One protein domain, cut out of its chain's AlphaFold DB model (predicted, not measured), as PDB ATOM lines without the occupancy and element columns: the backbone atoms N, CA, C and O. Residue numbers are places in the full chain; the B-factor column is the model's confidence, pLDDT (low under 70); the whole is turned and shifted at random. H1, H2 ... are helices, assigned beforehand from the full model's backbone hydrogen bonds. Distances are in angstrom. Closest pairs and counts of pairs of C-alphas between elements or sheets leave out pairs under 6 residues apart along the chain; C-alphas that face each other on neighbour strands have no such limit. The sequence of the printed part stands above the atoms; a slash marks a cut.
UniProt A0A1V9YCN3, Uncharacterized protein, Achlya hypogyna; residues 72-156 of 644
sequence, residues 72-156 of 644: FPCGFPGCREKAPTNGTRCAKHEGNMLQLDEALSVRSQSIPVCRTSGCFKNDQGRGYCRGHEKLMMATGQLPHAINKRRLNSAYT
ATOM      1  N   PHE A  72     190.255 228.969 132.260       71.62
ATOM      2  CA  PHE A  72     189.667 229.022 130.928       71.62
ATOM      3  C   PHE A  72     189.519 230.484 130.503       71.62
ATOM      4  O   PHE A  72     188.701 231.210 131.069       71.62
ATOM      5  N   PRO A  73     190.317 230.987 129.548       78.62
ATOM      6  CA  PRO A  73     190.032 232.290 128.980       78.62
ATOM      7  C   PRO A  73     188.789 232.168 128.098       78.62
ATOM      8  O   PRO A  73     188.690 231.214 127.325       78.62
ATOM      9  N   CYS A  74     187.900 233.159 128.137       84.00
ATOM     10  CA  CYS A  74     186.772 233.225 127.215       84.00
ATOM     11  C   CYS A  74     187.258 233.025 125.766       84.00
ATOM     12  O   CYS A  74     188.271 233.590 125.330       84.00
ATOM     13  N   GLY A  75     186.576 232.135 125.052       75.81
ATOM     14  CA  GLY A  75     186.825 231.763 123.664       75.81
ATOM     15  C   GLY A  75     186.389 232.831 122.669       75.81
ATOM     16  O   GLY A  75     186.756 232.731 121.503       75.81
ATOM     17  N   PHE A  76     185.657 233.854 123.119       81.44
ATOM     18  CA  PHE A  76     185.215 234.956 122.275       81.44
ATOM     19  C   PHE A  76     186.399 235.850 121.857       81.44
ATOM     20  O   PHE A  76     187.213 236.215 122.719       81.44
ATOM     21  N   PRO A  77     186.527 236.221 120.567       75.62
ATOM     22  CA  PRO A  77     187.639 237.037 120.089       75.62
ATOM     23  C   PRO A  77     187.691 238.380 120.826       75.62
ATOM     24  O   PRO A  77     186.697 239.087 120.936       75.62
ATOM     25  N   GLY A  78     188.857 238.729 121.375       82.00
ATOM     26  CA  GLY A  78     189.050 239.979 122.124       82.00
ATOM     27  C   GLY A  78     188.561 239.961 123.580       82.00
ATOM     28  O   GLY A  78     188.928 240.854 124.344       82.00
ATOM     29  N   CYS A  79     187.826 238.934 124.020       84.31
ATOM     30  CA  CYS A  79     187.411 238.829 125.415       84.31
ATOM     31  C   CYS A  79     188.567 238.362 126.314       84.31
ATOM     32  O   CYS A  79     189.191 237.326 126.075       84.31
ATOM     33  N   ARG A  80     188.838 239.122 127.381       85.00
ATOM     34  CA  ARG A  80     189.857 238.792 128.399       85.00
ATOM     35  C   ARG A  80     189.276 238.175 129.670       85.00
ATOM     36  O   ARG A  80     190.030 237.854 130.586       85.00
ATOM     37  N   GLU A  81     187.958 238.029 129.740       87.69
ATOM     38  CA  GLU A  81     187.294 237.481 130.919       87.69
ATOM     39  C   GLU A  81     187.487 235.970 131.023       87.69
ATOM     40  O   GLU A  81     187.776 235.279 130.041       87.69
ATOM     41  N   LYS A  82     187.355 235.460 132.247       82.75
ATOM     42  CA  LYS A  82     187.461 234.030 132.529       82.75
ATOM     43  C   LYS A  82     186.114 233.375 132.248       82.75
ATOM     44  O   LYS A  82     185.078 233.917 132.627       82.75
ATOM     45  N   ALA A  83     186.136 232.239 131.569       80.25
ATOM     46  CA  ALA A  83     184.974 231.380 131.497       80.25
ATOM     47  C   ALA A  83     184.719 230.746 132.876       80.25
ATOM     48  O   ALA A  83     185.691 230.453 133.588       80.25
ATOM     49  N   PRO A  84     183.448 230.562 133.279       77.75
ATOM     50  CA  PRO A  84     183.128 229.729 134.425       77.75
ATOM     51  C   PRO A  84     183.633 228.307 134.156       77.75
ATOM     52  O   PRO A  84     183.953 227.948 133.024       77.75
ATOM     53  N   THR A  85     183.757 227.500 135.206       64.25
ATOM     54  CA  THR A  85     184.603 226.295 135.257       64.25
ATOM     55  C   THR A  85     184.348 225.209 134.201       64.25
ATOM     56  O   THR A  85     185.185 224.329 134.080       64.25
ATOM     57  N   ASN A  86     183.307 225.299 133.373       64.31
ATOM     58  CA  ASN A  86     183.037 224.397 132.243       64.31
ATOM     59  C   ASN A  86     182.789 225.096 130.901       64.31
ATOM     60  O   ASN A  86     182.621 224.430 129.882       64.31
ATOM     61  N   GLY A  87     182.724 226.426 130.887       71.56
ATOM     62  CA  GLY A  87     182.328 227.174 129.705       71.56
ATOM     63  C   GLY A  87     183.492 227.385 128.743       71.56
ATOM     64  O   GLY A  87     184.632 227.620 129.145       71.56
ATOM     65  N   THR A  88     183.199 227.419 127.447       76.62
ATOM     66  CA  THR A  88     184.109 228.028 126.466       76.62
ATOM     67  C   THR A  88     183.998 229.553 126.453       76.62
ATOM     68  O   THR A  88     184.806 230.220 125.810       76.62
ATOM     69  N   ARG A  89     183.045 230.147 127.186       82.88
ATOM     70  CA  ARG A  89     182.737 231.586 127.187       82.88
ATOM     71  C   ARG A  89     182.574 232.115 128.614       82.88
ATOM     72  O   ARG A  89     182.258 231.352 129.505       82.88
ATOM     73  N   CYS A  90     182.843 233.401 128.851       88.75
ATOM     74  CA  CYS A  90     182.548 234.038 130.141       88.75
ATOM     75  C   CYS A  90     181.044 234.244 130.318       88.75
ATOM     76  O   CYS A  90     180.319 234.263 129.326       88.75
ATOM     77  N   ALA A  91     180.601 234.482 131.555       88.75
ATOM     78  CA  ALA A  91     179.191 234.712 131.877       88.75
ATOM     79  C   ALA A  91     178.549 235.814 131.007       88.75
ATOM     80  O   ALA A  91     177.398 235.698 130.602       88.75
ATOM     81  N   LYS A  92     179.315 236.851 130.622       88.94
ATOM     82  CA  LYS A  92     178.833 237.910 129.715       88.94
ATOM     83  C   LYS A  92     178.488 237.418 128.310       88.94
ATOM     84  O   LYS A  92     177.637 238.001 127.652       88.94
ATOM     85  N   HIS A  93     179.175 236.387 127.835       87.50
ATOM     86  CA  HIS A  93     178.997 235.828 126.494       87.50
ATOM     87  C   HIS A  93     178.204 234.517 126.492       87.50
ATOM     88  O   HIS A  93     177.921 233.986 125.421       87.50
ATOM     89  N   GLU A  94     177.850 233.997 127.664       86.38
ATOM     90  CA  GLU A  94     177.003 232.814 127.814       86.38
ATOM     91  C   GLU A  94     175.540 233.143 127.478       86.38
ATOM     92  O   GLU A  94     174.907 232.406 126.729       86.38
ATOM     93  N   GLY A  95     175.045 234.316 127.896       85.81
ATOM     94  CA  GLY A  95     173.671 234.759 127.612       85.81
ATOM     95  C   GLY A  95     173.360 235.044 126.134       85.81
ATOM     96  O   GLY A  95     172.208 234.951 125.730       85.81
ATOM     97  N   ASN A  96     174.372 235.328 125.307       84.12
ATOM     98  CA  ASN A  96     174.197 235.666 123.884       84.12
ATOM     99  C   ASN A  96     174.616 234.523 122.943       84.12
ATOM    100  O   ASN A  96     175.006 234.773 121.802       84.12
ATOM    101  N   MET A  97     174.587 233.272 123.416       79.94
ATOM    102  CA  MET A  97     175.204 232.129 122.735       79.94
ATOM    103  C   MET A  97     174.791 231.997 121.261       79.94
ATOM    104  O   MET A  97     175.665 231.926 120.400       79.94
ATOM    105  N   LEU A  98     173.484 232.025 120.990       81.06
ATOM    106  CA  LEU A  98     172.916 231.785 119.661       81.06
ATOM    107  C   LEU A  98     173.250 232.904 118.668       81.06
ATOM    108  O   LEU A  98     173.762 232.622 117.592       81.06
ATOM    109  N   GLN A  99     173.062 234.169 119.064       81.31
ATOM    110  CA  GLN A  99     173.395 235.323 118.217       81.31
ATOM    111  C   GLN A  99     174.890 235.386 117.893       81.31
ATOM    112  O   GLN A  99     175.290 235.806 116.811       81.31
ATOM    113  N   LEU A 100     175.733 234.975 118.842       77.00
ATOM    114  CA  LEU A 100     177.180 234.936 118.668       77.00
ATOM    115  C   LEU A 100     177.621 233.802 117.744       77.00
ATOM    116  O   LEU A 100     178.490 234.023 116.905       77.00
ATOM    117  N   ASP A 101     177.041 232.610 117.894       78.00
ATOM    118  CA  ASP A 101     177.315 231.474 117.010       78.00
ATOM    119  C   ASP A 101     176.854 231.759 115.575       78.00
ATOM    120  O   ASP A 101     177.600 231.485 114.636       78.00
ATOM    121  N   GLU A 102     175.704 232.413 115.404       83.31
ATOM    122  CA  GLU A 102     175.202 232.875 114.108       83.31
ATOM    123  C   GLU A 102     176.088 233.973 113.495       83.31
ATOM    124  O   GLU A 102     176.540 233.860 112.357       83.31
ATOM    125  N   ALA A 103     176.452 235.007 114.258       77.56
ATOM    126  CA  ALA A 103     177.327 236.073 113.760       77.56
ATOM    127  C   ALA A 103     178.734 235.568 113.375       77.56
ATOM    128  O   ALA A 103     179.410 236.167 112.531       77.56
ATOM    129  N   LEU A 104     179.205 234.489 114.006       71.75
ATOM    130  CA  LEU A 104     180.532 233.919 113.769       71.75
ATOM    131  C   LEU A 104     180.541 232.807 112.717       71.75
ATOM    132  O   LEU A 104     181.602 232.600 112.121       71.75
ATOM    133  N   SER A 105     179.408 232.145 112.458       73.00
ATOM    134  CA  SER A 105     179.249 231.189 111.352       73.00
ATOM    135  C   SER A 105     179.189 231.891 109.992       73.00
ATOM    136  O   SER A 105     179.710 231.365 109.012       73.00
ATOM    137  N   VAL A 106     178.636 233.110 109.943       72.06
ATOM    138  CA  VAL A 106     178.525 233.920 108.715       72.06
ATOM    139  C   VAL A 106     179.866 234.524 108.283       72.06
ATOM    140  O   VAL A 106     180.088 234.777 107.099       72.06
ATOM    141  N   ARG A 107     180.814 234.735 109.208       72.62
ATOM    142  CA  ARG A 107     182.176 235.124 108.813       72.62
ATOM    143  C   ARG A 107     182.834 233.942 108.115       72.62
ATOM    144  O   ARG A 107     183.122 232.943 108.759       72.62
ATOM    145  N   SER A 108     183.146 234.083 106.830       51.31
ATOM    146  CA  SER A 108     184.003 233.150 106.100       51.31
ATOM    147  C   SER A 108     185.396 233.141 106.736       51.31
ATOM    148  O   SER A 108     186.266 233.967 106.455       51.31
ATOM    149  N   GLN A 109     185.601 232.234 107.688       61.91
ATOM    150  CA  GLN A 109     186.869 232.123 108.391       61.91
ATOM    151  C   GLN A 109     187.844 231.386 107.477       61.91
ATOM    152  O   GLN A 109     187.939 230.164 107.492       61.91
ATOM    153  N   SER A 110     188.603 232.138 106.680       75.38
ATOM    154  CA  SER A 110     189.777 231.604 105.974       75.38
ATOM    155  C   SER A 110     190.840 231.067 106.943       75.38
ATOM    156  O   SER A 110     191.753 230.351 106.537       75.38
ATOM    157  N   ILE A 111     190.719 231.397 108.234       79.50
ATOM    158  CA  ILE A 111     191.597 230.935 109.297       79.50
ATOM    159  C   ILE A 111     190.883 229.834 110.094       79.50
ATOM    160  O   ILE A 111     189.842 230.110 110.691       79.50
ATOM    161  N   PRO A 112     191.437 228.612 110.164       84.62
ATOM    162  CA  PRO A 112     190.854 227.536 110.954       84.62
ATOM    163  C   PRO A 112     190.746 227.914 112.439       84.62
ATOM    164  O   PRO A 112     191.688 228.422 113.057       84.62
ATOM    165  N   VAL A 113     189.580 227.652 113.026       88.75
ATOM    166  CA  VAL A 113     189.282 227.853 114.451       88.75
ATOM    167  C   VAL A 113     189.378 226.557 115.241       88.75
ATOM    168  O   VAL A 113     189.344 225.448 114.710       88.75
ATOM    169  N   CYS A 114     189.539 226.709 116.552       88.88
ATOM    170  CA  CYS A 114     189.544 225.612 117.505       88.88
ATOM    171  C   CYS A 114     188.281 224.737 117.377       88.88
ATOM    172  O   CYS A 114     187.171 225.239 117.471       88.88
ATOM    173  N   ARG A 115     188.457 223.414 117.278       88.31
ATOM    174  CA  ARG A 115     187.389 222.399 117.195       88.31
ATOM    175  C   ARG A 115     186.546 222.276 118.459       88.31
ATOM    176  O   ARG A 115     185.475 221.686 118.422       88.31
ATOM    177  N   THR A 116     187.031 222.775 119.593       83.94
ATOM    178  CA  THR A 116     186.238 222.802 120.824       83.94
ATOM    179  C   THR A 116     185.019 223.697 120.625       83.94
ATOM    180  O   THR A 116     185.180 224.895 120.387       83.94
ATOM    181  N   SER A 117     183.826 223.114 120.748       81.75
ATOM    182  CA  SER A 117     182.554 223.810 120.540       81.75
ATOM    183  C   SER A 117     182.484 225.124 121.328       81.75
ATOM    184  O   SER A 117     182.755 225.168 122.529       81.75
ATOM    185  N   GLY A 118     182.185 226.217 120.628       81.19
ATOM    186  CA  GLY A 118     182.103 227.570 121.182       81.19
ATOM    187  C   GLY A 118     183.436 228.278 121.456       81.19
ATOM    188  O   GLY A 118     183.458 229.343 122.082       81.19
ATOM    189  N   CYS A 119     184.557 227.725 120.984       82.44
ATOM    190  CA  CYS A 119     185.863 228.372 121.023       82.44
ATOM    191  C   CYS A 119     186.240 228.994 119.678       82.44
ATOM    192  O   CYS A 119     186.637 228.298 118.752       82.44
ATOM    193  N   PHE A 120     186.293 230.319 119.614       84.12
ATOM    194  CA  PHE A 120     186.580 231.045 118.372       84.12
ATOM    195  C   PHE A 120     188.027 231.511 118.247       84.12
ATOM    196  O   PHE A 120     188.358 232.402 117.470       84.12
ATOM    197  N   LYS A 121     188.919 230.943 119.056       84.44
ATOM    198  CA  LYS A 121     190.350 231.202 118.922       84.44
ATOM    199  C   LYS A 121     190.888 230.418 117.742       84.44
ATOM    200  O   LYS A 121     190.593 229.228 117.623       84.44
ATOM    201  N   ASN A 122     191.735 231.072 116.955       86.62
ATOM    202  CA  ASN A 122     192.441 230.442 115.847       86.62
ATOM    203  C   ASN A 122     193.149 229.175 116.335       86.62
ATOM    204  O   ASN A 122     193.817 229.170 117.385       86.62
ATOM    205  N   ASP A 123     192.978 228.102 115.576       84.94
ATOM    206  CA  ASP A 123     193.734 226.887 115.792       84.94
ATOM    207  C   ASP A 123     195.222 227.141 115.478       84.94
ATOM    208  O   ASP A 123     195.612 228.161 114.903       84.94
ATOM    209  N   GLN A 124     196.100 226.263 115.954       78.94
ATOM    210  CA  GLN A 124     197.533 226.329 115.634       78.94
ATOM    211  C   GLN A 124     197.903 225.296 114.554       78.94
ATOM    212  O   GLN A 124     198.968 224.679 114.627       78.94
ATOM    213  N   GLY A 125     196.996 225.038 113.605       78.88
ATOM    214  CA  GLY A 125     197.124 223.981 112.596       78.88
ATOM    215  C   GLY A 125     197.004 222.564 113.167       78.88
ATOM    216  O   GLY A 125     197.588 221.620 112.634       78.88
ATOM    217  N   ARG A 126     196.323 222.415 114.309       80.25
ATOM    218  CA  ARG A 126     196.133 221.136 115.029       80.25
ATOM    219  C   ARG A 126     194.673 220.875 115.389       80.25
ATOM    220  O   ARG A 126     194.393 219.975 116.176       80.25
ATOM    221  N   GLY A 127     193.755 221.698 114.891       85.19
ATOM    222  CA  GLY A 127     192.350 221.663 115.265       85.19
ATOM    223  C   GLY A 127     192.057 222.191 116.669       85.19
ATOM    224  O   GLY A 127     190.900 222.220 117.047       85.19
ATOM    225  N   TYR A 128     193.039 222.632 117.460       87.44
ATOM    226  CA  TYR A 128     192.798 223.218 118.783       87.44
ATOM    227  C   TYR A 128     193.594 224.512 118.960       87.44
ATOM    228  O   TYR A 128     194.721 224.644 118.474       87.44
ATOM    229  N   CYS A 129     193.020 225.482 119.675       87.69
ATOM    230  CA  CYS A 129     193.772 226.646 120.133       87.69
ATOM    231  C   CYS A 129     194.736 226.247 121.261       87.69
ATOM    232  O   CYS A 129     194.537 225.241 121.941       87.69
ATOM    233  N   ARG A 130     195.744 227.081 121.545       82.69
ATOM    234  CA  ARG A 130     196.765 226.804 122.579       82.69
ATOM    235  C   ARG A 130     196.189 226.519 123.978       82.69
ATOM    236  O   ARG A 130     196.812 225.805 124.760       82.69
ATOM    237  N   GLY A 131     195.038 227.109 124.310       81.75
ATOM    238  CA  GLY A 131     194.347 226.876 125.581       81.75
ATOM    239  C   GLY A 131     193.712 225.487 125.646       81.75
ATOM    240  O   GLY A 131     193.975 224.740 126.584       81.75
ATOM    241  N   HIS A 132     192.945 225.114 124.619       83.56
ATOM    242  CA  HIS A 132     192.305 223.801 124.556       83.56
ATOM    243  C   HIS A 132     193.287 222.664 124.289       83.56
ATOM    244  O   HIS A 132     193.115 221.594 124.853       83.56
ATOM    245  N   GLU A 133     194.374 222.890 123.547       83.88
ATOM    246  CA  GLU A 133     195.438 221.887 123.403       83.88
ATOM    247  C   GLU A 133     196.019 221.520 124.785       83.88
ATOM    248  O   GLU A 133     196.168 220.343 125.108       83.88
ATOM    249  N   LYS A 134     196.276 222.522 125.646       78.56
ATOM    250  CA  LYS A 134     196.715 222.315 127.041       78.56
ATOM    251  C   LYS A 134     195.681 221.578 127.886       78.56
ATOM    252  O   LYS A 134     196.070 220.712 128.661       78.56
ATOM    253  N   LEU A 135     194.400 221.919 127.742       78.56
ATOM    254  CA  LEU A 135     193.320 221.235 128.452       78.56
ATOM    255  C   LEU A 135     193.274 219.755 128.074       78.56
ATOM    256  O   LEU A 135     193.348 218.909 128.953       78.56
ATOM    257  N   MET A 136     193.232 219.457 126.776       83.25
ATOM    258  CA  MET A 136     193.155 218.089 126.261       83.25
ATOM    259  C   MET A 136     194.365 217.245 126.679       83.25
ATOM    260  O   MET A 136     194.257 216.036 126.858       83.25
ATOM    261  N   MET A 137     195.527 217.872 126.881       76.38
ATOM    262  CA  MET A 137     196.678 217.209 127.496       76.38
ATOM    263  C   MET A 137     196.494 216.941 128.984       76.38
ATOM    264  O   MET A 137     196.794 215.840 129.433       76.38
ATOM    265  N   ALA A 138     196.025 217.933 129.742       69.25
ATOM    266  CA  ALA A 138     195.812 217.802 131.180       69.25
ATOM    267  C   ALA A 138     194.754 216.738 131.509       69.25
ATOM    268  O   ALA A 138     194.900 216.027 132.498       69.25
ATOM    269  N   THR A 139     193.725 216.608 130.666       74.88
ATOM    270  CA  THR A 139     192.656 215.608 130.803       74.88
ATOM    271  C   THR A 139     192.995 214.263 130.160       74.88
ATOM    272  O   THR A 139     192.217 213.322 130.285       74.88
ATOM    273  N   GLY A 140     194.125 214.148 129.450       78.31
ATOM    274  CA  GLY A 140     194.493 212.932 128.717       78.31
ATOM    275  C   GLY A 140     193.599 212.621 127.507       78.31
ATOM    276  O   GLY A 140     193.688 211.532 126.955       78.31
ATOM    277  N   GLN A 141     192.755 213.564 127.078       80.81
ATOM    278  CA  GLN A 141     191.811 213.399 125.967       80.81
ATOM    279  C   GLN A 141     192.379 213.829 124.608       80.81
ATOM    280  O   GLN A 141     191.678 213.771 123.597       80.81
ATOM    281  N   LEU A 142     193.629 214.303 124.551       78.69
ATOM    282  CA  LEU A 142     194.244 214.729 123.297       78.69
ATOM    283  C   LEU A 142     194.241 213.559 122.291       78.69
ATOM    284  O   LEU A 142     194.811 212.511 122.603       78.69
ATOM    285  N   PRO A 143     193.642 213.718 121.092       78.75
ATOM    286  CA  PRO A 143     193.568 212.637 120.117       78.75
ATOM    287  C   PRO A 143     194.946 212.034 119.847       78.75
ATOM    288  O   PRO A 143     195.896 212.769 119.571       78.75
ATOM    289  N   HIS A 144     195.051 210.703 119.865       70.31
ATOM    290  CA  HIS A 144     196.312 209.983 119.637       70.31
ATOM    291  C   HIS A 144     196.993 210.352 118.302       70.31
ATOM    292  O   HIS A 144     198.221 210.305 118.200       70.31
ATOM    293  N   ALA A 145     196.208 210.777 117.302       69.38
ATOM    294  CA  ALA A 145     196.690 211.263 116.009       69.38
ATOM    295  C   ALA A 145     197.462 212.598 116.090       69.38
ATOM    296  O   ALA A 145     198.278 212.896 115.212       69.38
ATOM    297  N   ILE A 146     197.271 213.402 117.147       71.69
ATOM    298  CA  ILE A 146     198.110 214.575 117.425       71.69
ATOM    299  C   ILE A 146     199.447 214.060 117.955       71.69
ATOM    300  O   ILE A 146     199.671 213.866 119.147       71.69
ATOM    301  N   ASN A 147     200.328 213.791 116.994       57.44
ATOM    302  CA  ASN A 147     201.584 213.080 117.148       57.44
ATOM    303  C   ASN A 147     202.367 213.531 118.399       57.44
ATOM    304  O   ASN A 147     202.798 214.687 118.495       57.44
ATOM    305  N   LYS A 148     202.618 212.598 119.332       59.12
ATOM    306  CA  LYS A 148     203.380 212.794 120.586       59.12
ATOM    307  C   LYS A 148     204.717 213.521 120.348       59.12
ATOM    308  O   LYS A 148     205.170 214.309 121.177       59.12
ATOM    309  N   ARG A 149     205.311 213.337 119.159       54.41
ATOM    310  CA  ARG A 149     206.540 214.011 118.699       54.41
ATOM    311  C   ARG A 149     206.382 215.533 118.529       54.41
ATOM    312  O   ARG A 149     207.286 216.278 118.895       54.41
ATOM    313  N   ARG A 150     205.232 216.005 118.031       58.50
ATOM    314  CA  ARG A 150     204.893 217.440 117.891       58.50
ATOM    315  C   ARG A 150     204.434 218.080 119.203       58.50
ATOM    316  O   ARG A 150     204.412 219.308 119.304       58.50
ATOM    317  N   LEU A 151     204.038 217.267 120.179       61.97
ATOM    318  CA  LEU A 151     203.750 217.701 121.543       61.97
ATOM    319  C   LEU A 151     205.055 217.946 122.303       61.97
ATOM    320  O   LEU A 151     205.240 219.010 122.884       61.97
ATOM    321  N   ASN A 152     206.013 217.021 122.190       61.38
ATOM    322  CA  ASN A 152     207.338 217.174 122.790       61.38
ATOM    323  C   ASN A 152     208.033 218.469 122.345       61.38
ATOM    324  O   ASN A 152     208.630 219.130 123.185       61.38
ATOM    325  N   SER A 153     207.895 218.896 121.084       61.66
ATOM    326  CA  SER A 153     208.482 220.166 120.625       61.66
ATOM    327  C   SER A 153     207.804 221.424 121.191       61.66
ATOM    328  O   SER A 153     208.461 222.450 121.348       61.66
ATOM    329  N   ALA A 154     206.510 221.365 121.529       60.22
ATOM    330  CA  ALA A 154     205.782 222.495 122.116       60.22
ATOM    331  C   ALA A 154     206.126 222.717 123.602       60.22
ATOM    332  O   ALA A 154     205.976 223.831 124.111       60.22
ATOM    333  N   TYR A 155     206.607 221.672 124.285       67.00
ATOM    334  CA  TYR A 155     206.983 221.708 125.704       67.00
ATOM    335  C   TYR A 155     208.479 221.567 125.963       67.00
ATOM    336  O   TYR A 155     208.890 221.646 127.121       67.00
ATOM    337  N   THR A 156     209.314 221.395 124.935       80.31
ATOM    338  CA  THR A 156     210.760 221.489 125.124       80.31
ATOM    339  C   THR A 156     211.118 222.896 125.588       80.31
ATOM    340  O   THR A 156     210.639 223.902 125.056       80.31
TER     341      THR A 156
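Overview. This is residues 72 to 156 of the 644 residues of an uncharacterized protein of Achlya hypogyna (UniProt A0A1V9YCN3). This domain has little regular structure: loops make its middle, residues 72 to 90 and much of 106 to 129, with short helices H1 and H2 at one end of the long axis and H4 at the other, H3 lying between the loops and H4. No two helices touch. The printed part has 85 residues, with four named helices in the order H1, H2, H3, H4 and no named strand; the class is all helix, though the helices hold only 30 residues. It is compact, with a radius of gyration of the C-alphas of 13.7 A and spans of 39 by 30 by 19 A.

Arrangement. H1, residues 91 to 94, and H2, residues 97 to 105, meet only through their tight link. H3, residues 130 to 138, is apart from both. H4, residues 148 to 155, is apart from H1, H2 and H3. Every O i to N i+4 pair is within hydrogen-bond range in H2 and H3, and 3 of 4 in H4; H1 is too short for such a pair.

Along the chain. H1 begins at C-alpha 91 (179.191, 234.712, 131.877) and measures 5.0 A; H2 measures 12.1 A, H3 12.5 A and H4 10.9 A, ending at C-alpha 155 (206.983, 221.708, 125.704).

Size, cuts and confidence. The C-alphas farthest apart, of Gln 99 and Thr 156, are 40.4 A apart. The printed part has no cut. The link from H2 to H3 is long. Confidence is low, with pLDDT under 70, in 15 residues, among them 147 to 155.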